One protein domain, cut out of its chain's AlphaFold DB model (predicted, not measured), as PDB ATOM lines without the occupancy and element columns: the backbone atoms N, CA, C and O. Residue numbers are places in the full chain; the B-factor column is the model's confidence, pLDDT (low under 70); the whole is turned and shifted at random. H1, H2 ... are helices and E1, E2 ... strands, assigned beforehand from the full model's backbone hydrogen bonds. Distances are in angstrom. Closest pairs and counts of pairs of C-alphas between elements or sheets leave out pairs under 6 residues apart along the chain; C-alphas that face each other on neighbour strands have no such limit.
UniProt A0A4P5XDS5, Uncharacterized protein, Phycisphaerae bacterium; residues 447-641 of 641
ATOM      1  N   ILE A 447     539.711 398.812 361.042       91.25
ATOM      2  CA  ILE A 447     539.897 398.427 362.438       91.25
ATOM      3  C   ILE A 447     539.629 396.929 362.579       91.25
ATOM      4  O   ILE A 447     538.491 396.474 362.459       91.25
ATOM      5  N   ALA A 448     540.669 396.147 362.851       90.12
ATOM      6  CA  ALA A 448     540.515 394.727 363.135       90.12
ATOM      7  C   ALA A 448     539.735 394.522 364.443       90.12
ATOM      8  O   ALA A 448     540.115 395.053 365.487       90.12
ATOM      9  N   ILE A 449     538.666 393.722 364.401       90.25
ATOM     10  CA  ILE A 449     537.940 393.323 365.610       90.25
ATOM     11  C   ILE A 449     538.405 391.945 366.089       90.25
ATOM     12  O   ILE A 449     538.370 390.959 365.353       90.25
ATOM     13  N   THR A 450     538.820 391.867 367.350       89.94
ATOM     14  CA  THR A 450     539.245 390.631 368.018       89.94
ATOM     15  C   THR A 450     538.418 390.406 369.288       89.94
ATOM     16  O   THR A 450     537.843 391.362 369.816       89.94
ATOM     17  N   PRO A 451     538.309 389.164 369.798       90.88
ATOM     18  CA  PRO A 451     537.648 388.920 371.076       90.88
ATOM     19  C   PRO A 451     538.277 389.745 372.219       90.88
ATOM     20  O   PRO A 451     539.504 389.799 372.308       90.88
ATOM     21  N   PRO A 452     537.474 390.354 373.118       92.81
ATOM     22  CA  PRO A 452     536.020 390.198 373.256       92.81
ATOM     23  C   PRO A 452     535.165 391.130 372.374       92.81
ATOM     24  O   PRO A 452     533.945 390.991 372.375       92.81
ATOM     25  N   GLY A 453     535.756 392.071 371.638       92.81
ATOM     26  CA  GLY A 453     535.033 393.087 370.873       92.81
ATOM     27  C   GLY A 453     535.881 394.318 370.560       92.81
ATOM     28  O   GLY A 453     537.022 394.438 370.999       92.81
ATOM     29  N   LEU A 454     535.288 395.259 369.828       93.06
ATOM     30  CA  LEU A 454     535.836 396.584 369.549       93.06
ATOM     31  C   LEU A 454     535.035 397.646 370.312       93.06
ATOM     32  O   LEU A 454     533.885 397.909 369.969       93.06
ATOM     33  N   ALA A 455     535.635 398.260 371.331       94.38
ATOM     34  CA  ALA A 455     535.016 399.347 372.090       94.38
ATOM     35  C   ALA A 455     535.200 400.696 371.381       94.38
ATOM     36  O   ALA A 455     536.325 401.070 371.074       94.38
ATOM     37  N   THR A 456     534.122 401.457 371.189       92.19
ATOM     38  CA  THR A 456     534.119 402.703 370.406       92.19
ATOM     39  C   THR A 456     534.720 403.912 371.131       92.19
ATOM     40  O   THR A 456     534.987 404.938 370.508       92.19
ATOM     41  N   GLY A 457     534.882 403.833 372.454       91.94
ATOM     42  CA  GLY A 457     535.055 405.017 373.295       91.94
ATOM     43  C   GLY A 457     533.770 405.851 373.391       91.94
ATOM     44  O   GLY A 457     532.706 405.421 372.935       91.94
ATOM     45  N   VAL A 458     533.878 407.029 374.011       94.75
ATOM     46  CA  VAL A 458     532.744 407.940 374.215       94.75
ATOM     47  C   VAL A 458     532.390 408.643 372.903       94.75
ATOM     48  O   VAL A 458     533.275 409.127 372.197       94.75
ATOM     49  N   PHE A 459     531.100 408.700 372.584       96.31
ATOM     50  CA  PHE A 459     530.575 409.426 371.434       96.31
ATOM     51  C   PHE A 459     530.829 410.923 371.614       96.31
ATOM     52  O   PHE A 459     530.716 411.464 372.713       96.31
ATOM     53  N   ALA A 460     531.157 411.606 370.527       95.94
ATOM     54  CA  ALA A 460     531.363 413.044 370.552       95.94
ATOM     55  C   ALA A 460     530.053 413.747 370.191       95.94
ATOM     56  O   ALA A 460     529.427 413.399 369.190       95.94
ATOM     57  N   ARG A 461     529.630 414.732 370.989       95.31
ATOM     58  CA  ARG A 461     528.465 415.566 370.652       95.31
ATOM     59  C   ARG A 461     528.680 416.352 369.357       95.31
ATOM     60  O   ARG A 461     529.803 416.442 368.867       95.31
ATOM     61  N   ASP A 462     527.626 416.963 368.835       94.94
ATOM     62  CA  ASP A 462     527.759 417.887 367.709       94.94
ATOM     63  C   ASP A 462     528.787 418.999 367.996       94.94
ATOM     64  O   ASP A 462     528.876 419.539 369.111       94.94
ATOM     65  N   MET A 463     529.567 419.331 366.967       95.81
ATOM     66  CA  MET A 463     530.494 420.455 366.986       95.81
ATOM     67  C   MET A 463     529.710 421.758 367.120       95.81
ATOM     68  O   MET A 463     528.694 421.953 366.457       95.81
ATOM     69  N   ARG A 464     530.215 422.670 367.946       94.69
ATOM     70  CA  ARG A 464     529.822 424.082 367.977       94.69
ATOM     71  C   ARG A 464     530.760 424.906 367.097       94.69
ATOM     72  O   ARG A 464     531.867 424.472 366.783       94.69
ATOM     73  N   LEU A 465     530.366 426.140 366.792       95.75
ATOM     74  CA  LEU A 465     531.145 427.100 366.007       95.75
ATOM     75  C   LEU A 465     532.581 427.244 366.526       95.75
ATOM     76  O   LEU A 465     533.525 427.211 365.743       95.75
ATOM     77  N   ALA A 466     532.754 427.353 367.847       95.12
ATOM     78  CA  ALA A 466     534.077 427.439 368.465       95.12
ATOM     79  C   ALA A 466     534.943 426.213 368.173       95.12
ATOM     80  O   ALA A 466     536.090 426.368 367.777       95.12
ATOM     81  N   GLU A 467     534.377 425.016 368.314       95.94
ATOM     82  CA  GLU A 467     535.094 423.752 368.137       95.94
ATOM     83  C   GLU A 467     535.446 423.494 366.678       95.94
ATOM     84  O   GLU A 467     536.530 422.996 366.383       95.94
ATOM     85  N   TRP A 468     534.546 423.870 365.772       96.75
ATOM     86  CA  TRP A 468     534.790 423.810 364.342       96.75
ATOM     87  C   TRP A 468     535.886 424.781 363.919       96.75
ATOM     88  O   TRP A 468     536.815 424.369 363.235       96.75
ATOM     89  N   LEU A 469     535.856 426.039 364.370       96.00
ATOM     90  CA  LEU A 469     536.905 427.009 364.036       96.00
ATOM     91  C   LEU A 469     538.272 426.629 364.616       96.00
ATOM     92  O   LEU A 469     539.287 426.899 363.981       96.00
ATOM     93  N   SER A 470     538.315 425.983 365.785       94.12
ATOM     94  CA  SER A 470     539.564 425.496 366.383       94.12
ATOM     95  C   SER A 470     539.966 424.084 365.945       94.12
ATOM     96  O   SER A 470     540.982 423.582 366.426       94.12
ATOM     97  N   ALA A 471     539.185 423.427 365.079       93.44
ATOM     98  CA  ALA A 471     539.368 422.031 364.669       93.44
ATOM     99  C   ALA A 471     539.521 421.050 365.857       93.44
ATOM    100  O   ALA A 471     540.271 420.072 365.804       93.44
ATOM    101  N   THR A 472     538.810 421.303 366.958       91.50
ATOM    102  CA  THR A 472     538.853 420.474 368.172       91.50
ATOM    103  C   THR A 472     537.655 419.540 368.243       91.50
ATOM    104  O   THR A 472     536.535 419.926 367.923       91.50
ATOM    105  N   THR A 473     537.861 418.312 368.726       89.69
ATOM    106  CA  THR A 473     536.753 417.373 368.945       89.69
ATOM    107  C   THR A 473     536.003 417.733 370.232       89.69
ATOM    108  O   THR A 473     536.641 417.813 371.285       89.69
ATOM    109  N   PRO A 474     534.676 417.936 370.185       93.25
ATOM    110  CA  PRO A 474     533.886 418.160 371.386       93.25
ATOM    111  C   PRO A 474     533.880 416.931 372.295       93.25
ATOM    112  O   PRO A 474     533.943 415.789 371.838       93.25
ATOM    113  N   THR A 475     533.733 417.177 373.592       87.75
ATOM    114  CA  THR A 475     533.432 416.139 374.582       87.75
ATOM    115  C   THR A 475     531.982 416.268 375.024       87.75
ATOM    116  O   THR A 475     531.427 417.373 375.058       87.75
ATOM    117  N   ASP A 476     531.356 415.126 375.298       85.12
ATOM    118  CA  ASP A 476     530.005 415.079 375.845       85.12
ATOM    119  C   ASP A 476     530.025 415.279 377.367       85.12
ATOM    120  O   ASP A 476     531.047 415.084 378.034       85.12
ATOM    121  N   GLU A 477     528.886 415.669 377.925       90.38
ATOM    122  CA  GLU A 477     528.717 415.766 379.370       90.38
ATOM    123  C   GLU A 477     528.712 414.359 379.988       90.38
ATOM    124  O   GLU A 477     527.979 413.494 379.512       90.38
ATOM    125  N   PRO A 478     529.456 414.098 381.081       94.50
ATOM    126  CA  PRO A 478     529.536 412.759 381.669       94.50
ATOM    127  C   PRO A 478     528.178 412.131 382.022       94.50
ATOM    128  O   PRO A 478     528.021 410.919 381.907       94.50
ATOM    129  N   ALA A 479     527.189 412.946 382.406       95.12
ATOM    130  CA  ALA A 479     525.832 412.494 382.725       95.12
ATOM    131  C   ALA A 479     525.042 411.976 381.506       95.12
ATOM    132  O   ALA A 479     524.036 411.293 381.679       95.12
ATOM    133  N   TRP A 480     525.509 412.282 380.294       95.69
ATOM    134  CA  TRP A 480     524.893 411.928 379.013       95.69
ATOM    135  C   TRP A 480     525.846 411.151 378.096       95.69
ATOM    136  O   TRP A 480     525.504 410.837 376.957       95.69
ATOM    137  N   ALA A 481     527.027 410.787 378.597       96.75
ATOM    138  CA  ALA A 481     528.028 410.061 377.837       96.75
ATOM    139  C   ALA A 481     527.472 408.744 377.275       96.75
ATOM    140  O   ALA A 481     526.713 408.024 377.926       96.75
ATOM    141  N   THR A 482     527.882 408.422 376.054       97.62
ATOM    142  CA  THR A 482     527.473 407.200 375.354       97.62
ATOM    143  C   THR A 482     528.700 406.477 374.855       97.62
ATOM    144  O   THR A 482     529.593 407.115 374.304       97.62
ATOM    145  N   ALA A 483     528.752 405.164 375.019       97.31
ATOM    146  CA  ALA A 483     529.798 404.330 374.449       97.31
ATOM    147  C   ALA A 483     529.188 403.052 373.882       97.31
ATOM    148  O   ALA A 483     528.115 402.619 374.299       97.31
ATOM    149  N   ALA A 484     529.880 402.433 372.936       97.62
ATOM    150  CA  ALA A 484     529.456 401.181 372.347       97.62
ATOM    151  C   ALA A 484     530.605 400.172 372.281       97.62
ATOM    152  O   ALA A 484     531.785 400.507 372.376       97.62
ATOM    153  N   MET A 485     530.244 398.910 372.107       97.12
ATOM    154  CA  MET A 485     531.147 397.816 371.816       97.12
ATOM    155  C   MET A 485     530.544 396.977 370.702       97.12
ATOM    156  O   MET A 485     529.434 396.461 370.819       97.12
ATOM    157  N   PHE A 486     531.292 396.824 369.621       96.31
ATOM    158  CA  PHE A 486     530.962 395.888 368.564       96.31
ATOM    159  C   PHE A 486     531.523 394.511 368.927       96.31
ATOM    160  O   PHE A 486     532.666 394.419 369.368       96.31
ATOM    161  N   PHE A 487     530.735 393.443 368.812       95.88
ATOM    162  CA  PHE A 487     531.159 392.102 369.233       95.88
ATOM    163  C   PHE A 487     530.384 390.999 368.505       95.88
ATOM    164  O   PHE A 487     529.322 391.238 367.926       95.88
ATOM    165  N   ARG A 488     530.904 389.766 368.554       94.88
ATOM    166  CA  ARG A 488     530.206 388.576 368.056       94.88
ATOM    167  C   ARG A 488     529.627 387.786 369.226       94.88
ATOM    168  O   ARG A 488     530.374 387.292 370.069       94.88
ATOM    169  N   ALA A 489     528.304 387.657 369.275       92.06
ATOM    170  CA  ALA A 489     527.627 386.843 370.276       92.06
ATOM    171  C   ALA A 489     527.960 385.351 370.099       92.06
ATOM    172  O   ALA A 489     528.234 384.882 368.990       92.06
ATOM    173  N   ALA A 490     527.917 384.595 371.197       88.81
ATOM    174  CA  ALA A 490     528.004 383.143 371.124       88.81
ATOM    175  C   ALA A 490     526.766 382.578 370.396       88.81
ATOM    176  O   ALA A 490     525.663 383.095 370.602       88.81
ATOM    177  N   PRO A 491     526.914 381.523 369.574       85.75
ATOM    178  CA  PRO A 491     525.766 380.823 369.015       85.75
ATOM    179  C   PRO A 491     524.872 380.313 370.148       85.75
ATOM    180  O   PRO A 491     525.359 379.669 371.079       85.75
ATOM    181  N   SER A 492     523.573 380.597 370.078       81.75
ATOM    182  CA  SER A 492     522.599 380.060 371.025       81.75
ATOM    183  C   SER A 492     521.961 378.796 370.449       81.75
ATOM    184  O   SER A 492     521.375 378.866 369.368       81.75
ATOM    185  N   PRO A 493     521.994 377.650 371.158       79.62
ATOM    186  CA  PRO A 493     521.366 376.419 370.678       79.62
ATOM    187  C   PRO A 493     519.840 376.535 370.542       79.62
ATOM    188  O   PRO A 493     519.230 375.722 369.855       79.62
ATOM    189  N   SER A 494     519.219 377.533 371.181       78.31
ATOM    190  CA  SER A 494     517.778 377.795 371.102       78.31
ATOM    191  C   SER A 494     517.370 378.702 369.937       78.31
ATOM    192  O   SER A 494     516.176 378.904 369.739       78.31
ATOM    193  N   ASP A 495     518.323 379.274 369.195       74.00
ATOM    194  CA  ASP A 495     518.053 380.169 368.067       74.00
ATOM    195  C   ASP A 495     518.657 379.572 366.779       74.00
ATOM    196  O   ASP A 495     519.865 379.694 366.551       74.00
ATOM    197  N   PRO A 496     517.858 378.916 365.913       66.88
ATOM    198  CA  PRO A 496     518.351 378.319 364.669       66.88
ATOM    199  C   PRO A 496     518.947 379.353 363.692       66.88
ATOM    200  O   PRO A 496     519.757 378.990 362.830       66.88
ATOM    201  N   GLY A 497     518.635 380.648 363.858       65.50
ATOM    202  CA  GLY A 497     519.234 381.753 363.106       65.50
ATOM    203  C   GLY A 497     520.719 381.990 363.411       65.50
ATOM    204  O   GLY A 497     521.385 382.721 362.673       65.50
ATOM    205  N   THR A 498     521.264 381.340 364.447       67.69
ATOM    206  CA  THR A 498     522.675 381.437 364.874       67.69
ATOM    207  C   THR A 498     523.647 380.595 364.045       67.69
ATOM    208  O   THR A 498     524.860 380.696 364.230       67.69
ATOM    209  N   THR A 499     523.145 379.800 363.095       75.06
ATOM    210  CA  THR A 499     523.970 379.001 362.170       75.06
ATOM    211  C   THR A 499     524.790 379.860 361.205       75.06
ATOM    212  O   THR A 499     525.873 379.450 360.788       75.06
ATOM    213  N   ASN A 500     524.318 381.067 360.874       81.31
ATOM    214  CA  ASN A 500     525.080 382.018 360.072       81.31
ATOM    215  C   ASN A 500     525.928 382.924 360.986       81.31
ATOM    216  O   ASN A 500     525.366 383.796 361.655       81.31
ATOM    217  N   PRO A 501     527.272 382.817 360.975       82.75
ATOM    218  CA  PRO A 501     528.136 383.615 361.846       82.75
ATOM    219  C   PRO A 501     528.014 385.124 361.599       82.75
ATOM    220  O   PRO A 501     528.250 385.910 362.515       82.75
ATOM    221  N   ARG A 502     527.579 385.559 360.404       83.06
ATOM    222  CA  ARG A 502     527.312 386.979 360.121       83.06
ATOM    223  C   ARG A 502     526.126 387.522 360.922       83.06
ATOM    224  O   ARG A 502     526.125 388.694 361.277       83.06
ATOM    225  N   ARG A 503     525.146 386.676 361.264       84.19
ATOM    226  CA  ARG A 503     523.970 387.062 362.064       84.19
ATOM    227  C   ARG A 503     524.269 387.170 363.564       84.19
ATOM    228  O   ARG A 503     523.414 387.664 364.299       84.19
ATOM    229  N   LEU A 504     525.451 386.732 364.010       89.81
ATOM    230  CA  LEU A 504     525.883 386.781 365.412       89.81
ATOM    231  C   LEU A 504     526.500 388.123 365.817       89.81
ATOM    232  O   LEU A 504     526.710 388.359 367.006       89.81
ATOM    233  N   TRP A 505     526.817 388.991 364.857       95.00
ATOM    234  CA  TRP A 505     527.392 390.298 365.149       95.00
ATOM    235  C   TRP A 505     526.349 391.248 365.736       95.00
ATOM    236  O   TRP A 505     525.237 391.387 365.218       95.00
ATOM    237  N   GLN A 506     526.728 391.888 366.837       96.12
ATOM    238  CA  GLN A 506     525.884 392.771 367.627       96.12
ATOM    239  C   GLN A 506     526.667 394.015 368.052       96.12
ATOM    240  O   GLN A 506     527.898 394.013 368.133       96.12
ATOM    241  N   ILE A 507     525.929 395.075 368.360       97.62
ATOM    242  CA  ILE A 507     526.424 396.289 368.995       97.62
ATOM    243  C   ILE A 507     525.827 396.332 370.398       97.62
ATOM    244  O   ILE A 507     524.610 396.294 370.559       97.62
ATOM    245  N   PHE A 508     526.676 396.399 371.414       98.06
ATOM    246  CA  PHE A 508     526.281 396.745 372.772       98.06
ATOM    247  C   PHE A 508     526.481 398.248 372.953       98.06
ATOM    248  O   PHE A 508     527.568 398.737 372.673       98.06
ATOM    249  N   VAL A 509     525.467 398.978 373.399       98.38
ATOM    250  CA  VAL A 509     525.529 400.422 373.656       98.38
ATOM    251  C   VAL A 509     525.186 400.674 375.117       98.38
ATOM    252  O   VAL A 509     524.191 400.151 375.615       98.38
ATOM    253  N   GLU A 510     525.993 401.480 375.795       98.25
ATOM    254  CA  GLU A 510     525.717 401.998 377.132       98.25
ATOM    255  C   GLU A 510     525.521 403.514 377.046       98.25
ATOM    256  O   GLU A 510     526.387 404.241 376.555       98.25
ATOM    257  N   CYS A 511     524.371 403.978 377.530       98.00
ATOM    258  CA  CYS A 511     523.978 405.380 377.555       98.00
ATOM    259  C   CYS A 511     523.841 405.834 379.010       98.00
ATOM    260  O   CYS A 511     522.952 405.352 379.716       98.00
ATOM    261  N   ALA A 512     524.668 406.780 379.453       97.50
ATOM    262  CA  ALA A 512     524.404 407.519 380.683       97.50
ATOM    263  C   ALA A 512     523.165 408.402 380.482       97.50
ATOM    264  O   ALA A 512     522.975 409.001 379.413       97.50
ATOM    265  N   MET A 513     522.288 408.422 381.483       95.25
ATOM    266  CA  MET A 513     521.013 409.120 381.395       95.25
ATOM    267  C   MET A 513     520.492 409.476 382.795       95.25
ATOM    268  O   MET A 513     520.282 408.570 383.605       95.25
ATOM    269  N   PRO A 514     520.226 410.761 383.089       93.88
ATOM    270  CA  PRO A 514     519.608 411.183 384.343       93.88
ATOM    271  C   PRO A 514     518.270 410.487 384.621       93.88
ATOM    272  O   PRO A 514     517.534 410.113 383.707       93.88
ATOM    273  N   ALA A 515     517.940 410.313 385.903       92.62
ATOM    274  CA  ALA A 515     516.741 409.586 386.321       92.62
ATOM    275  C   ALA A 515     515.430 410.246 385.848       92.62
ATOM    276  O   ALA A 515     514.441 409.547 385.627       92.62
ATOM    277  N   ASP A 516     515.440 411.567 385.671       90.44
ATOM    278  CA  ASP A 516     514.332 412.419 385.232       90.44
ATOM    279  C   ASP A 516     514.264 412.618 383.707       90.44
ATOM    280  O   ASP A 516     513.380 413.321 383.216       90.44
ATOM    281  N   ALA A 517     515.162 411.995 382.940       91.94
ATOM    282  CA  ALA A 517     515.176 412.096 381.486       91.94
ATOM    283  C   ALA A 517     513.911 411.492 380.845       91.94
ATOM    284  O   ALA A 517     513.494 410.377 381.173       91.94
ATOM    285  N   ASP A 518     513.341 412.198 379.863       92.62
ATOM    286  CA  ASP A 518     512.242 411.684 379.039       92.62
ATOM    287  C   ASP A 518     512.748 410.629 378.043       92.62
ATOM    288  O   ASP A 518     513.151 410.910 376.913       92.62
ATOM    289  N   ARG A 519     512.693 409.374 378.481       92.19
ATOM    290  CA  ARG A 519     513.179 408.198 377.747       92.19
ATOM    291  C   ARG A 519     512.481 407.962 376.409       92.19
ATOM    292  O   ARG A 519     513.027 407.248 375.576       92.19
ATOM    293  N   SER A 520     511.284 408.515 376.199       92.06
ATOM    294  CA  SER A 520     510.537 408.338 374.945       92.06
ATOM    295  C   SER A 520     511.204 409.053 373.764       92.06
ATOM    296  O   SER A 520     510.966 408.705 372.609       92.06
ATOM    297  N   ARG A 521     512.077 410.023 374.061       91.31
ATOM    298  CA  ARG A 521     512.825 410.817 373.082       91.31
ATOM    299  C   ARG A 521     514.221 410.260 372.797       91.31
ATOM    300  O   ARG A 521     514.860 410.688 371.844       91.31
ATOM    301  N   GLU A 522     514.681 409.298 373.592       94.81
ATOM    302  CA  GLU A 522     515.980 408.658 373.408       94.81
ATOM    303  C   GLU A 522     515.958 407.717 372.206       94.81
ATOM    304  O   GLU A 522     515.088 406.847 372.082       94.81
ATOM    305  N   SER A 523     516.952 407.847 371.331       96.44
ATOM    306  CA  SER A 523     517.141 406.879 370.258       96.44
ATOM    307  C   SER A 523     518.597 406.716 369.844       96.44
ATOM    308  O   SER A 523     519.403 407.644 369.900       96.44
ATOM    309  N   ILE A 524     518.926 405.507 369.400       97.81
ATOM    310  CA  ILE A 524     520.223 405.145 368.834       97.81
ATOM    311  C   ILE A 524     520.024 404.882 367.349       97.81
ATOM    312  O   ILE A 524     519.130 404.138 366.960       97.81
ATOM    313  N   TRP A 525     520.864 405.473 366.514       97.50
ATOM    314  CA  TRP A 525     520.825 405.300 365.074       97.50
ATOM    315  C   TRP A 525     522.083 404.590 364.608       97.50
ATOM    316  O   TRP A 525     523.198 404.927 365.015       97.50
ATOM    317  N   ILE A 526     521.892 403.607 363.740       97.56
ATOM    318  CA  ILE A 526     522.951 402.778 363.184       97.56
ATOM    319  C   ILE A 526     522.920 402.961 361.684       97.56
ATOM    320  O   ILE A 526     521.915 402.676 361.031       97.56
ATOM    321  N   TYR A 527     524.045 403.401 361.149       97.44
ATOM    322  CA  TYR A 527     524.222 403.571 359.726       97.44
ATOM    323  C   TYR A 527     525.305 402.621 359.243       97.44
ATOM    324  O   TYR A 527     526.412 402.622 359.788       97.44
ATOM    325  N   THR A 528     525.011 401.843 358.202       97.25
ATOM    326  CA  THR A 528     525.979 400.913 357.607       97.25
ATOM    327  C   THR A 528     526.155 401.152 356.114       97.25
ATOM    328  O   THR A 528     525.198 401.525 355.444       97.25
ATOM    329  N   GLY A 529     527.347 400.915 355.563       95.56
ATOM    330  CA  GLY A 529     527.660 401.099 354.137       95.56
ATOM    331  C   GLY A 529     528.209 402.489 353.780       95.56
ATOM    332  O   GLY A 529     528.758 403.186 354.635       95.56
ATOM    333  N   THR A 530     528.092 402.878 352.504       94.88
ATOM    334  CA  THR A 530     528.643 404.138 351.963       94.88
ATOM    335  C   THR A 530     527.872 405.364 352.479       94.88
ATOM    336  O   THR A 530     526.644 405.333 352.450       94.88
ATOM    337  N   PRO A 531     528.525 406.466 352.893       92.50
ATOM    338  CA  PRO A 531     527.841 407.724 353.208       92.50
ATOM    339  C   PRO A 531     526.976 408.222 352.040       92.50
ATOM    340  O   PRO A 531     527.396 408.142 350.884       92.50
ATOM    341  N   GLY A 532     525.758 408.691 352.322       91.06
ATOM    342  CA  GLY A 532     524.789 409.150 351.310       91.06
ATOM    343  C   GLY A 532     524.154 408.035 350.463       91.06
ATOM    344  O   GLY A 532     523.178 408.266 349.753       91.06
ATOM    345  N   ALA A 533     524.672 406.811 350.561       92.56
ATOM    346  CA  ALA A 533     524.146 405.606 349.931       92.56
ATOM    347  C   ALA A 533     524.237 404.426 350.910       92.56
ATOM    348  O   ALA A 533     524.721 403.344 350.569       92.56
ATOM    349  N   ALA A 534     523.815 404.656 352.160       91.38
ATOM    350  CA  ALA A 534     523.929 403.666 353.222       91.38
ATOM    351  C   ALA A 534     523.229 402.357 352.814       91.38
ATOM    352  O   ALA A 534     522.158 402.377 352.209       91.38
ATOM    353  N   ALA A 535     523.795 401.210 353.166       92.00
ATOM    354  CA  ALA A 535     523.144 399.915 353.001       92.00
ATOM    355  C   ALA A 535     521.913 399.806 353.913       92.00
ATOM    356  O   ALA A 535     520.854 399.389 353.459       92.00
ATOM    357  N   ALA A 536     522.021 400.282 355.158       93.50
ATOM    358  CA  ALA A 536     520.912 400.337 356.104       93.50
ATOM    359  C   ALA A 536     521.016 401.565 357.019       93.50
ATOM    360  O   ALA A 536     522.122 401.971 357.394       93.50
ATOM    361  N   VAL A 537     519.859 402.125 357.391       94.81
ATOM    362  CA  VAL A 537     519.722 403.134 358.449       94.81
ATOM    363  C   VAL A 537     518.628 402.690 359.413       94.81
ATOM    364  O   VAL A 537     517.438 402.706 359.086       94.81
ATOM    365  N   TRP A 538     519.034 402.271 360.606       95.31
ATOM    366  CA  TRP A 538     518.128 401.802 361.653       95.31
ATOM    367  C   TRP A 538     518.068 402.798 362.797       95.31
ATOM    368  O   TRP A 538     519.108 403.239 363.277       95.31
ATOM    369  N   ARG A 539     516.855 403.092 363.266       95.56
ATOM    370  CA  ARG A 539     516.593 403.790 364.524       95.56
ATOM    371  C   ARG A 539     516.148 402.778 365.573       95.56
ATOM    372  O   ARG A 539     515.270 401.965 365.306       95.56
ATOM    373  N   VAL A 540     516.731 402.852 366.759       96.56
ATOM    374  CA  VAL A 540     516.449 401.974 367.895       96.56
ATOM    375  C   VAL A 540     516.005 402.815 369.079       96.56
ATOM    376  O   VAL A 540     516.761 403.656 369.566       96.56
ATOM    377  N   SER A 541     514.779 402.589 369.530       96.12
ATOM    378  CA  SER A 541     514.199 403.241 370.706       96.12
ATOM    379  C   SER A 541     514.520 402.455 371.985       96.12
ATOM    380  O   SER A 541     514.824 401.260 371.938       96.12
ATOM    381  N   LEU A 542     514.427 403.101 373.155       95.56
ATOM    382  CA  LEU A 542     514.690 402.444 374.449       95.56
ATOM    383  C   LEU A 542     513.605 401.441 374.893       95.56
ATOM    384  O   LEU A 542     513.753 400.790 375.923       95.56
ATOM    385  N   ASP A 543     512.530 401.273 374.127       94.81
ATOM    386  CA  ASP A 543     511.579 400.162 374.279       94.81
ATOM    387  C   ASP A 543     512.021 398.889 373.520       94.81
ATOM    388  O   ASP A 543     511.342 397.862 373.566       94.81
ATOM    389  N   GLY A 544     513.162 398.952 372.822       94.88
ATOM    390  CA  GLY A 544     513.718 397.871 372.011       94.88
ATOM    391  C   GLY A 544     513.195 397.829 370.575       94.88
ATOM    392  O   GLY A 544     513.601 396.948 369.808       94.88
ATOM    393  N   THR A 545     512.316 398.754 370.184       93.50
ATOM    394  CA  THR A 545     511.782 398.838 368.823       93.50
ATOM    395  C   THR A 545     512.874 399.284 367.852       93.50
ATOM    396  O   THR A 545     513.511 400.319 368.051       93.50
ATOM    397  N   ILE A 546     513.069 398.513 366.777       93.62
ATOM    398  CA  ILE A 546     513.951 398.848 365.654       93.62
ATOM    399  C   ILE A 546     513.074 399.298 364.484       93.62
ATOM    400  O   ILE A 546     512.145 398.596 364.100       93.62
ATOM    401  N   THR A 547     513.348 400.473 363.927       92.19
ATOM    402  CA  THR A 547     512.623 401.045 362.786       92.19
ATOM    403  C   THR A 547     513.593 401.378 361.657       92.19
ATOM    404  O   THR A 547     514.550 402.131 361.851       92.19
ATOM    405  N   GLY A 548     513.332 400.848 360.461       91.50
ATOM    406  CA  GLY A 548     514.028 401.249 359.240       91.50
ATOM    407  C   GLY A 548     513.629 402.664 358.808       91.50
ATOM    408  O   GLY A 548     512.441 402.984 358.687       91.50
ATOM    409  N   MET A 549     514.614 403.530 358.566       91.62
ATOM    410  CA  MET A 549     514.342 404.944 358.281       91.62
ATOM    411  C   MET A 549     513.968 405.200 356.816       91.62
ATOM    412  O   MET A 549     513.191 406.116 356.539       91.62
ATOM    413  N   ARG A 550     514.437 404.363 355.881       89.19
ATOM    414  CA  ARG A 550     514.071 404.411 354.453       89.19
ATOM    415  C   ARG A 550     513.106 403.283 354.092       89.19
ATOM    416  O   ARG A 550     513.040 402.284 354.797       89.19
ATOM    417  N   ALA A 551     512.391 403.410 352.972       85.62
ATOM    418  CA  ALA A 551     511.453 402.377 352.509       85.62
ATOM    419  C   ALA A 551     512.123 400.993 352.388       85.62
ATOM    420  O   ALA A 551     511.649 400.035 352.988       85.62
ATOM    421  N   GLN A 552     513.294 400.935 351.745       86.38
ATOM    422  CA  GLN A 552     514.108 399.717 351.642       86.38
ATOM    423  C   GLN A 552     514.550 399.162 353.009       86.38
ATOM    424  O   GLN A 552     514.630 397.952 353.199       86.38
ATOM    425  N   ASP A 553     514.813 400.035 353.989       83.69
ATOM    426  CA  ASP A 553     515.221 399.605 355.329       83.69
ATOM    427  C   ASP A 553     514.031 399.015 356.098       83.69
ATOM    428  O   ASP A 553     514.224 398.138 356.937       83.69
ATOM    429  N   ARG A 554     512.808 399.495 355.833       82.81
ATOM    430  CA  ARG A 554     511.576 398.960 356.433       82.81
ATOM    431  C   ARG A 554     511.285 397.566 355.912       82.81
ATOM    432  O   ARG A 554     511.125 396.676 356.729       82.81
ATOM    433  N   GLU A 555     511.365 397.349 354.602       82.88
ATOM    434  CA  GLU A 555     511.241 396.007 354.008       82.88
ATOM    435  C   GLU A 555     512.276 395.029 354.595       82.88
ATOM    436  O   GLU A 555     511.963 393.884 354.933       82.88
ATOM    437  N   LEU A 556     513.513 395.498 354.805       79.81
ATOM    438  CA  LEU A 556     514.559 394.716 355.471       79.81
ATOM    439  C   LEU A 556     514.230 394.417 356.945       79.81
ATOM    440  O   LEU A 556     514.574 393.356 357.459       79.81
ATOM    441  N   THR A 557     513.583 395.353 357.638       78.88
ATOM    442  CA  THR A 557     513.178 395.192 359.044       78.88
ATOM    443  C   THR A 557     511.966 394.263 359.172       78.88
ATOM    444  O   THR A 557     511.925 393.439 360.082       78.88
ATOM    445  N   ASP A 558     511.022 394.336 358.236       78.88
ATOM    446  CA  ASP A 558     509.808 393.517 358.208       78.88
ATOM    447  C   ASP A 558     510.139 392.056 357.865       78.88
ATOM    448  O   ASP A 558     509.695 391.140 358.558       78.88
ATOM    449  N   SER A 559     511.016 391.825 356.879       72.94
ATOM    450  CA  SER A 559     511.490 390.475 356.523       72.94
ATOM    451  C   SER A 559     512.245 389.779 357.663       72.94
ATOM    452  O   SER A 559     512.115 388.570 357.849       72.94
ATOM    453  N   LEU A 560     512.967 390.532 358.503       70.44
ATOM    454  CA  LEU A 560     513.549 390.002 359.743       70.44
ATOM    455  C   LEU A 560     512.493 389.545 360.759       70.44
ATOM    456  O   LEU A 560     512.787 388.679 361.584       70.44
ATOM    457  N   GLY A 561     511.306 390.152 360.740       67.81
ATOM    458  CA  GLY A 561     510.173 389.767 361.575       67.81
ATOM    459  C   GLY A 561     509.518 388.461 361.132       67.81
ATOM    460  O   GLY A 561     509.096 387.677 361.978       67.81
ATOM    461  N   GLU A 562     509.467 388.202 359.827       68.19
ATOM    462  CA  GLU A 562     508.867 386.984 359.268       68.19
ATOM    463  C   GLU A 562     509.787 385.761 359.411       68.19
ATOM    464  O   GLU A 562     509.340 384.701 359.855       68.19
ATOM    465  N   ASP A 563     511.085 385.919 359.130       62.19
ATOM    466  CA  ASP A 563     512.079 384.831 359.153       62.19
ATOM    467  C   ASP A 563     512.335 384.234 360.552       62.19
ATOM    468  O   ASP A 563     512.875 383.131 360.671       62.19
ATOM    469  N   LEU A 564     511.999 384.958 361.625       54.06
ATOM    470  CA  LEU A 564     512.325 384.587 363.010       54.06
ATOM    471  C   LEU A 564     511.089 384.254 363.866       54.06
ATOM    472  O   LEU A 564     511.206 384.045 365.074       54.06
ATOM    473  N   GLY A 565     509.909 384.142 363.244       52.66
ATOM    474  CA  GLY A 565     508.634 383.984 363.944       52.66
ATOM    475  C   GLY A 565     508.150 385.304 364.553       52.66
ATOM    476  O   GLY A 565     508.889 386.275 364.639       52.66
ATOM    477  N   SER A 566     506.893 385.346 365.004       47.69
ATOM    478  CA  SER A 566     506.141 386.558 365.399       47.69
ATOM    479  C   SER A 566     506.747 387.443 366.513       47.69
ATOM    480  O   SER A 566     506.102 388.389 366.961       47.69
ATOM    481  N   GLY A 567     507.959 387.153 366.987       52.47
ATOM    482  CA  GLY A 567     508.790 388.036 367.797       52.47
ATOM    483  C   GLY A 567     509.930 388.612 366.958       52.47
ATOM    484  O   GLY A 567     511.071 388.182 367.113       52.47
ATOM    485  N   GLY A 568     509.628 389.573 366.078       57.31
ATOM    486  CA  GLY A 568     510.647 390.252 365.274       57.31
ATOM    487  C   GLY A 568     511.815 390.757 366.125       57.31
ATOM    488  O   GLY A 568     511.644 391.075 367.304       57.31
ATOM    489  N   ARG A 569     513.016 390.770 365.541       65.88
ATOM    490  CA  ARG A 569     514.288 390.996 366.245       65.88
ATOM    491  C   ARG A 569     514.304 392.379 366.917       65.88
ATOM    492  O   ARG A 569     514.659 393.378 366.302       65.88
ATOM    493  N   ARG A 570     513.894 392.433 368.183       84.69
ATOM    494  CA  ARG A 570     513.979 393.624 369.034       84.69
ATOM    495  C   ARG A 570     515.399 393.787 369.550       84.69
ATOM    496  O   ARG A 570     516.111 392.800 369.743       84.69
ATOM    497  N   ALA A 571     515.799 395.027 369.790       93.38
ATOM    498  CA  ALA A 571     516.974 395.270 370.606       93.38
ATOM    499  C   ALA A 571     516.672 394.838 372.051       93.38
ATOM    500  O   ALA A 571     515.580 395.087 372.565       93.38
ATOM    501  N   GLU A 572     517.625 394.182 372.711       95.19
ATOM    502  CA  GLU A 572     517.489 393.877 374.137       95.19
ATOM    503  C   GLU A 572     517.851 395.138 374.920       95.19
ATOM    504  O   GLU A 572     518.989 395.606 374.833       95.19
ATOM    505  N   VAL A 573     516.901 395.689 375.675       96.62
ATOM    506  CA  VAL A 573     517.123 396.887 376.491       96.62
ATOM    507  C   VAL A 573     517.066 396.527 377.969       96.62
ATOM    508  O   VAL A 573     516.106 395.921 378.441       96.62
ATOM    509  N   ILE A 574     518.095 396.933 378.709       97.62
ATOM    510  CA  ILE A 574     518.164 396.833 380.164       97.62
ATOM    511  C   ILE A 574     518.261 398.249 380.721       97.62
ATOM    512  O   ILE A 574     519.207 398.985 380.438       97.62
ATOM    513  N   MET A 575     517.285 398.613 381.546       96.75
ATOM    514  CA  MET A 575     517.273 399.885 382.259       96.75
ATOM    515  C   MET A 575     517.866 399.696 383.649       96.75
ATOM    516  O   MET A 575     517.422 398.831 384.403       96.75
ATOM    517  N   LEU A 576     518.848 400.521 383.991       96.19
ATOM    518  CA  LEU A 576     519.463 400.572 385.312       96.19
ATOM    519  C   LEU A 576     519.326 401.993 385.873       96.19
ATOM    520  O   LEU A 576     518.940 402.924 385.164       96.19
ATOM    521  N   ASP A 577     519.637 402.165 387.154       94.75
ATOM    522  CA  ASP A 577     519.664 403.499 387.749       94.75
ATOM    523  C   ASP A 577     520.750 404.356 387.073       94.75
ATOM    524  O   ASP A 577     521.914 403.953 386.998       94.75
ATOM    525  N   GLY A 578     520.346 405.494 386.506       94.38
ATOM    526  CA  GLY A 578     521.230 406.432 385.806       94.38
ATOM    527  C   GLY A 578     521.772 405.995 384.431       94.38
ATOM    528  O   GLY A 578     522.621 406.697 383.877       94.38
ATOM    529  N   ARG A 579     521.348 404.850 383.868       96.69
ATOM    530  CA  ARG A 579     521.838 404.382 382.553       96.69
ATOM    531  C   ARG A 579     520.912 403.398 381.838       96.69
ATOM    532  O   ARG A 579     520.158 402.654 382.464       96.69
ATOM    533  N   ALA A 580     521.035 403.342 380.516       97.69
ATOM    534  CA  ALA A 580     520.419 402.329 379.664       97.69
ATOM    535  C   ALA A 580     521.501 401.494 378.968       97.69
ATOM    536  O   ALA A 580     522.512 402.030 378.516       97.69
ATOM    537  N   MET A 581     521.281 400.186 378.869       98.19
ATOM    538  CA  MET A 581     522.119 399.266 378.104       98.19
ATOM    539  C   MET A 581     521.285 398.645 376.994       98.19
ATOM    540  O   MET A 581     520.203 398.123 377.256       98.19
ATOM    541  N   VAL A 582     521.784 398.690 375.764       98.19
ATOM    542  CA  VAL A 582     521.061 398.236 374.576       98.19
ATOM    543  C   VAL A 582     521.932 397.266 373.789       98.19
ATOM    544  O   VAL A 582     523.061 397.591 373.434       98.19
ATOM    545  N   ARG A 583     521.418 396.074 373.482       97.19
ATOM    546  CA  ARG A 583     522.053 395.129 372.553       97.19
ATOM    547  C   ARG A 583     521.284 395.103 371.251       97.19
ATOM    548  O   ARG A 583     520.112 394.735 371.224       97.19
ATOM    549  N   ILE A 584     521.962 395.465 370.173       96.00
ATOM    550  CA  ILE A 584     521.356 395.658 368.863       96.00
ATOM    551  C   ILE A 584     521.994 394.677 367.877       96.00
ATOM    552  O   ILE A 584     523.219 394.662 367.747       96.00
ATOM    553  N   PRO A 585     521.214 393.839 367.175       93.75
ATOM    554  CA  PRO A 585     521.746 393.050 366.069       93.75
ATOM    555  C   PRO A 585     522.217 393.965 364.933       93.75
ATOM    556  O   PRO A 585     521.636 395.025 364.711       93.75
ATOM    557  N   LEU A 586     523.236 393.556 364.175       92.94
ATOM    558  CA  LEU A 586     523.562 394.288 362.951       92.94
ATOM    559  C   LEU A 586     522.466 394.159 361.882       92.94
ATOM    560  O   LEU A 586     521.874 393.078 361.752       92.94
ATOM    561  N   PRO A 587     522.270 395.206 361.055       90.56
ATOM    562  CA  PRO A 587     521.463 395.107 359.851       90.56
ATOM    563  C   PRO A 587     521.948 393.987 358.920       90.56
ATOM    564  O   PRO A 587     523.159 393.820 358.727       90.56
ATOM    565  N   PRO A 588     521.045 393.206 358.302       86.19
ATOM    566  CA  PRO A 588     521.417 392.284 357.239       86.19
ATOM    567  C   PRO A 588     522.144 393.025 356.114       86.19
ATOM    568  O   PRO A 588     521.779 394.138 355.753       86.19
ATOM    569  N   GLY A 589     523.205 392.420 355.580       87.75
ATOM    570  CA  GLY A 589     524.036 393.057 354.553       87.75
ATOM    571  C   GLY A 589     524.992 394.140 355.069       87.75
ATOM    572  O   GLY A 589     525.767 394.664 354.278       87.75
ATOM    573  N   ALA A 590     525.008 394.445 356.375       94.50
ATOM    574  CA  ALA A 590     525.993 395.366 356.951       94.50
ATOM    575  C   ALA A 590     527.440 394.854 356.830       94.50
ATOM    576  O   ALA A 590     528.367 395.654 356.725       94.50
ATOM    577  N   ILE A 591     527.620 393.529 356.871       95.44
ATOM    578  CA  ILE A 591     528.905 392.863 356.632       95.44
ATOM    579  C   ILE A 591     529.003 392.548 355.146       95.44
ATOM    580  O   ILE A 591     528.256 391.710 354.631       95.44
ATOM    581  N   GLU A 592     529.943 393.209 354.485       94.44
ATOM    582  CA  GLU A 592     530.232 393.037 353.067       94.44
ATOM    583  C   GLU A 592     530.846 391.658 352.788       94.44
ATOM    584  O   GLU A 592     531.226 390.911 353.696       94.44
ATOM    585  N   GLU A 593     530.908 391.269 351.515       91.12
ATOM    586  CA  GLU A 593     531.354 389.925 351.129       91.12
ATOM    587  C   GLU A 593     532.764 389.597 351.625       91.12
ATOM    588  O   GLU A 593     533.002 388.474 352.072       91.12
ATOM    589  N   ASP A 594     533.648 390.592 351.636       90.75
ATOM    590  CA  ASP A 594     535.026 390.494 352.110       90.75
ATOM    591  C   ASP A 594     535.177 390.621 353.635       90.75
ATOM    592  O   ASP A 594     536.302 390.634 354.130       90.75
ATOM    593  N   GLY A 595     534.076 390.691 354.388       92.81
ATOM    594  CA  GLY A 595     534.083 390.763 355.848       92.81
ATOM    595  C   GLY A 595     534.304 392.165 356.422       92.81
ATOM    596  O   GLY A 595     534.453 392.292 357.640       92.81
ATOM    597  N   LEU A 596     534.304 393.209 355.593       94.62
ATOM    598  CA  LEU A 596     534.336 394.588 356.070       94.62
ATOM    599  C   LEU A 596     532.941 395.073 356.482       94.62
ATOM    600  O   LEU A 596     531.928 394.711 355.887       94.62
ATOM    601  N   VAL A 597     532.900 395.931 357.495       96.25
ATOM    602  CA  VAL A 597     531.706 396.658 357.932       96.25
ATOM    603  C   VAL A 597     532.039 398.138 357.943       96.25
ATOM    604  O   VAL A 597     532.921 398.567 358.680       96.25
ATOM    605  N   ARG A 598     531.316 398.936 357.163       97.19
ATOM    606  CA  ARG A 598     531.360 400.399 357.265       97.19
ATOM    607  C   ARG A 598     530.242 400.846 358.174       97.19
ATOM    608  O   ARG A 598     529.090 400.601 357.835       97.19
ATOM    609  N   ILE A 599     530.559 401.460 359.306       97.62
ATOM    610  CA  ILE A 599     529.569 401.742 360.348       97.62
ATOM    611  C   ILE A 599     529.799 403.093 361.015       97.62
ATOM    612  O   ILE A 599     530.931 403.493 361.277       97.62
ATOM    613  N   GLY A 600     528.703 403.799 361.284       97.88
ATOM    614  CA  GLY A 600     528.667 404.986 362.128       97.88
ATOM    615  C   GLY A 600     527.442 404.940 363.028       97.88
ATOM    616  O   GLY A 600     526.411 404.365 362.666       97.88
ATOM    617  N   LEU A 601     527.579 405.518 364.216       98.12
ATOM    618  CA  LEU A 601     526.563 405.481 365.260       98.12
ATOM    619  C   LEU A 601     526.195 406.900 365.663       98.12
ATOM    620  O   LEU A 601     527.054 407.780 365.701       98.12
ATOM    621  N   VAL A 602     524.924 407.102 365.987       97.88
ATOM    622  CA  VAL A 602     524.419 408.345 366.569       97.88
ATOM    623  C   VAL A 602     523.549 408.002 367.767       97.88
ATOM    624  O   VAL A 602     522.774 407.053 367.710       97.88
ATOM    625  N   ARG A 603     523.630 408.789 368.832       96.75
ATOM    626  CA  ARG A 603     522.589 408.886 369.849       96.75
ATOM    627  C   ARG A 603     521.910 410.243 369.721       96.75
ATOM    628  O   ARG A 603     522.583 411.260 369.572       96.75
ATOM    629  N   MET A 604     520.589 410.238 369.804       95.56
ATOM    630  CA  MET A 604     519.783 411.404 370.140       95.56
ATOM    631  C   MET A 604     519.328 411.226 371.588       95.56
ATOM    632  O   MET A 604     518.599 410.273 371.870       95.56
ATOM    633  N   ASP A 605     519.813 412.069 372.501       94.44
ATOM    634  CA  ASP A 605     519.471 411.946 373.921       94.44
ATOM    635  C   ASP A 605     518.076 412.524 374.251       94.44
ATOM    636  O   ASP A 605     517.407 413.105 373.398       94.44
ATOM    637  N   ALA A 606     517.609 412.393 375.494       92.00
ATOM    638  CA  ALA A 606     516.298 412.902 375.912       92.00
ATOM    639  C   ALA A 606     516.170 414.439 375.854       92.00
ATOM    640  O   ALA A 606     515.060 414.978 375.807       92.00
ATOM    641  N   ARG A 607     517.292 415.170 375.855       88.38
ATOM    642  CA  ARG A 607     517.314 416.625 375.613       88.38
ATOM    643  C   ARG A 607     517.170 416.918 374.120       88.38
ATOM    644  O   ARG A 607     516.708 418.002 373.767       88.38
ATOM    645  N   GLY A 608     517.496 415.914 373.304       87.06
ATOM    646  CA  GLY A 608     517.666 415.864 371.859       87.06
ATOM    647  C   GLY A 608     519.003 416.448 371.408       87.06
ATOM    648  O   GLY A 608     519.144 416.942 370.295       87.06
ATOM    649  N   VAL A 609     520.016 416.378 372.269       89.88
ATOM    650  CA  VAL A 609     521.393 416.604 371.848       89.88
ATOM    651  C   VAL A 609     521.884 415.355 371.128       89.88
ATOM    652  O   VAL A 609     521.705 414.224 371.589       89.88
ATOM    653  N   ARG A 610     522.517 415.579 369.980       93.50
ATOM    654  CA  ARG A 610     523.114 414.527 369.174       93.50
ATOM    655  C   ARG A 610     524.562 414.283 369.588       93.50
ATOM    656  O   ARG A 610     525.341 415.230 369.725       93.50
ATOM    657  N   SER A 611     524.929 413.015 369.731       96.12
ATOM    658  CA  SER A 611     526.318 412.565 369.817       96.12
ATOM    659  C   SER A 611     526.572 411.400 368.878       96.12
ATOM    660  O   SER A 611     525.659 410.651 368.537       96.12
ATOM    661  N   ALA A 612     527.796 411.280 368.376       97.44
ATOM    662  CA  ALA A 612     528.109 410.369 367.292       97.44
ATOM    663  C   ALA A 612     529.498 409.742 367.398       97.44
ATOM    664  O   ALA A 612     530.403 410.225 368.087       97.44
ATOM    665  N   TRP A 613     529.643 408.640 366.671       97.19
ATOM    666  CA  TRP A 613     530.877 407.896 366.503       97.19
ATOM    667  C   TRP A 613     531.054 407.490 365.029       97.19
ATOM    668  O   TRP A 613     530.067 407.092 364.401       97.19
ATOM    669  N   PRO A 614     532.278 407.569 364.456       96.06
ATOM    670  CA  PRO A 614     533.567 407.843 365.105       96.06
ATOM    671  C   PRO A 614     533.910 409.322 365.301       96.06
ATOM    672  O   PRO A 614     534.882 409.635 365.991       96.06
ATOM    673  N   ARG A 615     533.133 410.233 364.710       96.12
ATOM    674  CA  ARG A 615     533.374 411.680 364.763       96.12
ATOM    675  C   ARG A 615     532.159 412.426 365.268       96.12
ATOM    676  O   ARG A 615     531.029 412.000 365.050       96.12
ATOM    677  N   ALA A 616     532.435 413.578 365.872       96.19
ATOM    678  CA  ALA A 616     531.438 414.611 366.070       96.19
ATOM    679  C   ALA A 616     530.853 415.037 364.722       96.19
ATOM    680  O   ALA A 616     531.569 415.124 363.721       96.19
ATOM    681  N   LEU A 617     529.561 415.325 364.726       95.38
ATOM    682  CA  LEU A 617     528.837 415.833 363.574       95.38
ATOM    683  C   LEU A 617     528.835 417.360 363.583       95.38
ATOM    684  O   LEU A 617     528.760 417.983 364.640       95.38
ATOM    685  N   THR A 618     528.854 417.982 362.412       95.25
ATOM    686  CA  THR A 618     528.414 419.372 362.277       95.25
ATOM    687  C   THR A 618     526.882 419.419 362.215       95.25
ATOM    688  O   THR A 618     526.235 418.436 361.827       95.25
ATOM    689  N   PRO A 619     526.249 420.553 362.556       90.94
ATOM    690  CA  PRO A 619     524.790 420.610 362.615       90.94
ATOM    691  C   PRO A 619     524.092 420.506 361.246       90.94
ATOM    692  O   PRO A 619     522.882 420.296 361.203       90.94
ATOM    693  N   TRP A 620     524.830 420.617 360.132       91.81
ATOM    694  CA  TRP A 620     524.319 420.395 358.771       91.81
ATOM    695  C   TRP A 620     524.555 418.976 358.244       91.81
ATOM    696  O   TRP A 620     523.968 418.606 357.235       91.81
ATOM    697  N   GLN A 621     525.393 418.171 358.900       92.62
ATOM    698  CA  GLN A 621     525.561 416.772 358.522       92.62
ATOM    699  C   GLN A 621     524.374 415.950 359.021       92.62
ATOM    700  O   GLN A 621     524.050 415.974 360.211       92.62
ATOM    701  N   ASP A 622     523.755 415.179 358.130       90.56
ATOM    702  CA  ASP A 622     522.639 414.286 358.469       90.56
ATOM    703  C   ASP A 622     523.080 412.848 358.781       90.56
ATOM    704  O   ASP A 622     522.377 412.120 359.480       90.56
ATOM    705  N   GLU A 623     524.269 412.450 358.327       94.50
ATOM    706  CA  GLU A 623     524.856 411.132 358.578       94.50
ATOM    707  C   GLU A 623     526.191 411.259 359.324       94.50
ATOM    708  O   GLU A 623     526.976 412.151 358.989       94.50
ATOM    709  N   PRO A 624     526.501 410.372 360.296       96.75
ATOM    710  CA  PRO A 624     527.817 410.370 360.934       96.75
ATOM    711  C   PRO A 624     528.892 409.887 359.964       96.75
ATOM    712  O   PRO A 624     528.588 409.169 359.008       96.75
ATOM    713  N   SER A 625     530.151 410.212 360.272       96.38
ATOM    714  CA  SER A 625     531.321 409.537 359.696       96.38
ATOM    715  C   SER A 625     531.173 408.009 359.823       96.38
ATOM    716  O   SER A 625     530.463 407.498 360.699       96.38
ATOM    717  N   ARG A 626     531.826 407.255 358.944       96.56
ATOM    718  CA  ARG A 626     531.938 405.798 359.022       96.56
ATOM    719  C   ARG A 626     533.363 405.413 359.388       96.56
ATOM    720  O   ARG A 626     534.317 405.891 358.781       96.56
ATOM    721  N   ALA A 627     533.491 404.477 360.317       95.81
ATOM    722  CA  ALA A 627     534.698 403.676 360.462       95.81
ATOM    723  C   ALA A 627     534.550 402.379 359.656       95.81
ATOM    724  O   ALA A 627     533.443 401.851 359.518       95.81
ATOM    725  N   VAL A 628     535.667 401.843 359.166       95.50
ATOM    726  CA  VAL A 628     535.716 400.498 358.578       95.50
ATOM    727  C   VAL A 628     536.180 399.524 359.640       95.50
ATOM    728  O   VAL A 628     537.212 399.746 360.262       95.50
ATOM    729  N   VAL A 629     535.448 398.436 359.831       94.31
ATOM    730  CA  VAL A 629     535.776 397.367 360.772       94.31
ATOM    731  C   VAL A 629     535.980 396.067 360.001       94.31
ATOM    732  O   VAL A 629     535.123 395.681 359.210       94.31
ATOM    733  N   ASP A 630     537.096 395.376 360.230       93.25
ATOM    734  CA  ASP A 630     537.391 394.075 359.618       93.25
ATOM    735  C   ASP A 630     537.004 392.929 360.558       93.25
ATOM    736  O   ASP A 630     537.705 392.636 361.531       93.25
ATOM    737  N   THR A 631     535.896 392.256 360.239       93.69
ATOM    738  CA  THR A 631     535.331 391.158 361.043       93.69
ATOM    739  C   THR A 631     536.095 389.840 360.938       93.69
ATOM    740  O   THR A 631     535.901 388.956 361.776       93.69
ATOM    741  N   ARG A 632     536.985 389.683 359.950       91.31
ATOM    742  CA  ARG A 632     537.706 388.420 359.706       91.31
ATOM    743  C   ARG A 632     538.756 388.127 360.768       91.31
ATOM    744  O   ARG A 632     539.043 386.962 361.039       91.31
ATOM    745  N   ALA A 633     539.297 389.171 361.395       87.12
ATOM    746  CA  ALA A 633     540.295 389.049 362.456       87.12
ATOM    747  C   ALA A 633     539.774 388.279 363.686       87.12
ATOM    748  O   ALA A 633     540.565 387.720 364.446       87.12
ATOM    749  N   TRP A 634     538.450 388.188 363.858       88.88
ATOM    750  CA  TRP A 634     537.826 387.525 364.998       88.88
ATOM    751  C   TRP A 634     538.136 386.030 365.087       88.88
ATOM    752  O   TRP A 634     538.344 385.504 366.178       88.88
ATOM    753  N   ASP A 635     538.167 385.329 363.951       84.12
ATOM    754  CA  ASP A 635     538.329 383.870 363.921       84.12
ATOM    755  C   ASP A 635     539.789 383.417 364.062       84.12
ATOM    756  O   ASP A 635     540.086 382.232 363.912       84.12
ATOM    757  N   GLY A 636     540.721 384.341 364.322       66.44
ATOM    758  CA  GLY A 636     542.139 384.019 364.489       66.44
ATOM    759  C   GLY A 636     542.787 383.414 363.241       66.44
ATOM    760  O   GLY A 636     543.943 382.995 363.302       66.44
ATOM    761  N   ARG A 637     542.082 383.396 362.097       53.50
ATOM    762  CA  ARG A 637     542.643 383.112 360.774       53.50
ATOM    763  C   ARG A 637     543.477 384.308 360.332       53.50
ATOM    764  O   ARG A 637     543.162 384.999 359.372       53.50
ATOM    765  N   VAL A 638     544.564 384.549 361.053       48.25
ATOM    766  CA  VAL A 638     545.741 385.111 360.415       48.25
ATOM    767  C   VAL A 638     546.208 383.987 359.502       48.25
ATOM    768  O   VAL A 638     546.825 383.029 359.968       48.25
ATOM    769  N   GLU A 639     545.817 384.034 358.228       44.44
ATOM    770  CA  GLU A 639     546.580 383.335 357.199       44.44
ATOM    771  C   GLU A 639     548.008 383.848 357.372       44.44
ATOM    772  O   GLU A 639     548.307 385.008 357.093       44.44
ATOM    773  N   ARG A 640     548.852 383.041 358.026       35.72
ATOM    774  CA  ARG A 640     550.276 383.335 358.072       35.72
ATOM    775  C   ARG A 640     550.727 383.312 356.610       35.72
ATOM    776  O   ARG A 640     550.410 382.315 355.956       35.72
ATOM    777  N   PRO A 641     551.362 384.387 356.119       40.25
ATOM    778  CA  PRO A 641     551.846 384.439 354.746       40.25
ATOM    779  C   PRO A 641     552.779 383.269 354.428       40.25
ATOM    780  O   PRO A 641     553.452 382.768 355.367       40.25
TER     781      PRO A 641
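Overview. This is residues 447 to 641 of the 641 residues of an uncharacterized protein of Phycisphaerae bacterium (UniProt A0A4P5XDS5). Picture two sheets face to face, a sandwich whose strands cross at 36 degrees: a branched sheet of E4, E5, E6, E9, E10 and E11, and a sheet in the order E1, E2, E3, E8, E7. H4 packs on E5 and E6 and stands up from the branched sheet, while little H1 lies far from the core, between E1 and E2 along the chain. The printed part has 195 residues with five named helices and eleven named strands, in the order E1 H1 E2 H2 H3 E3 E4 E5 E6 H4 E7 E8 E9 E10 E11 H5. Both sheets are antiparallel and the class is mixed, helices and strands. The whole is compact, with a radius of gyration of the C-alphas of 16.9 A and spans of 48 by 46 by 33 A.

Arrangement. Begin at E9, residues 596 to 604: E4, residues 523 to 530, lies on one side of it, with N 602 and O 525 2.9 A apart. On the other side are E10, residues 610 to 613, in a hairpin with E9 (N 603 to O 611, 2.8 A), and E11, residues 627 to 630 (N 597 to O 629, 2.8 A). E4, E5 (533 to 541) and E6 (546 to 548) form a meander, each strand the antiparallel neighbour of the one before, in two hairpins: look at N 526 and O 538, 2.8 A, and N 539 and O 547, 2.9 A. E5 bends by 50 degrees at residue 536. H4, residues 551 to 562, is on this sheet at a height of 5.8 A; its closest C-alphas to E6 are Arg 554 and Gly 548, 4.4 A. In the other sheet, E1 (454 to 458), E2 (482 to 488), E3 (505 to 512), E8 (579 to 585) and E7 (572 to 576) pair through N 456 and O 484, 2.8 A; N 485 and O 508, 2.7 A; N 509 and O 582, 2.8 A; and, in the hairpin of E7 and E8, N 574 and O 581, 2.8 A. H3 (501 to 504) and H5 (631 to 635) only graze this sheet. H2 (496 to 499) is close to H3 but not clearly touching, the closest C-alphas, Thr 498 and Leu 504, 6.3 A apart. H1 (465 to 469) is on neither sheet. Every O i to N i+4 pair is within hydrogen-bond range in H1 and H4; H5 has 0 of 1, but 2 of 2 O i to N i+3 pairs, and H2 and H3 are too short for an i+4 pair.

Along the chain. Find C-alpha 454 at (535.836, 396.584, 369.549), where E1 begins. E9 runs 26.3 A from C-alpha 596 at (534.336, 394.588, 356.070); E3 spans 23.4 A, E5 23.2 A and H4 17.0 A. H5 ends at C-alpha 635, (538.329, 383.870, 363.921).

Size, cuts and confidence. The farthest C-alphas, Asp 516 and Pro 641, are 55.9 A apart. The printed part has no cut. The links H1 to E2 and E10 to E11 are long. Mean pLDDT of the printed part is 89.2; residues 496 to 498, 561 to 569 and 636 to 641 are under 70.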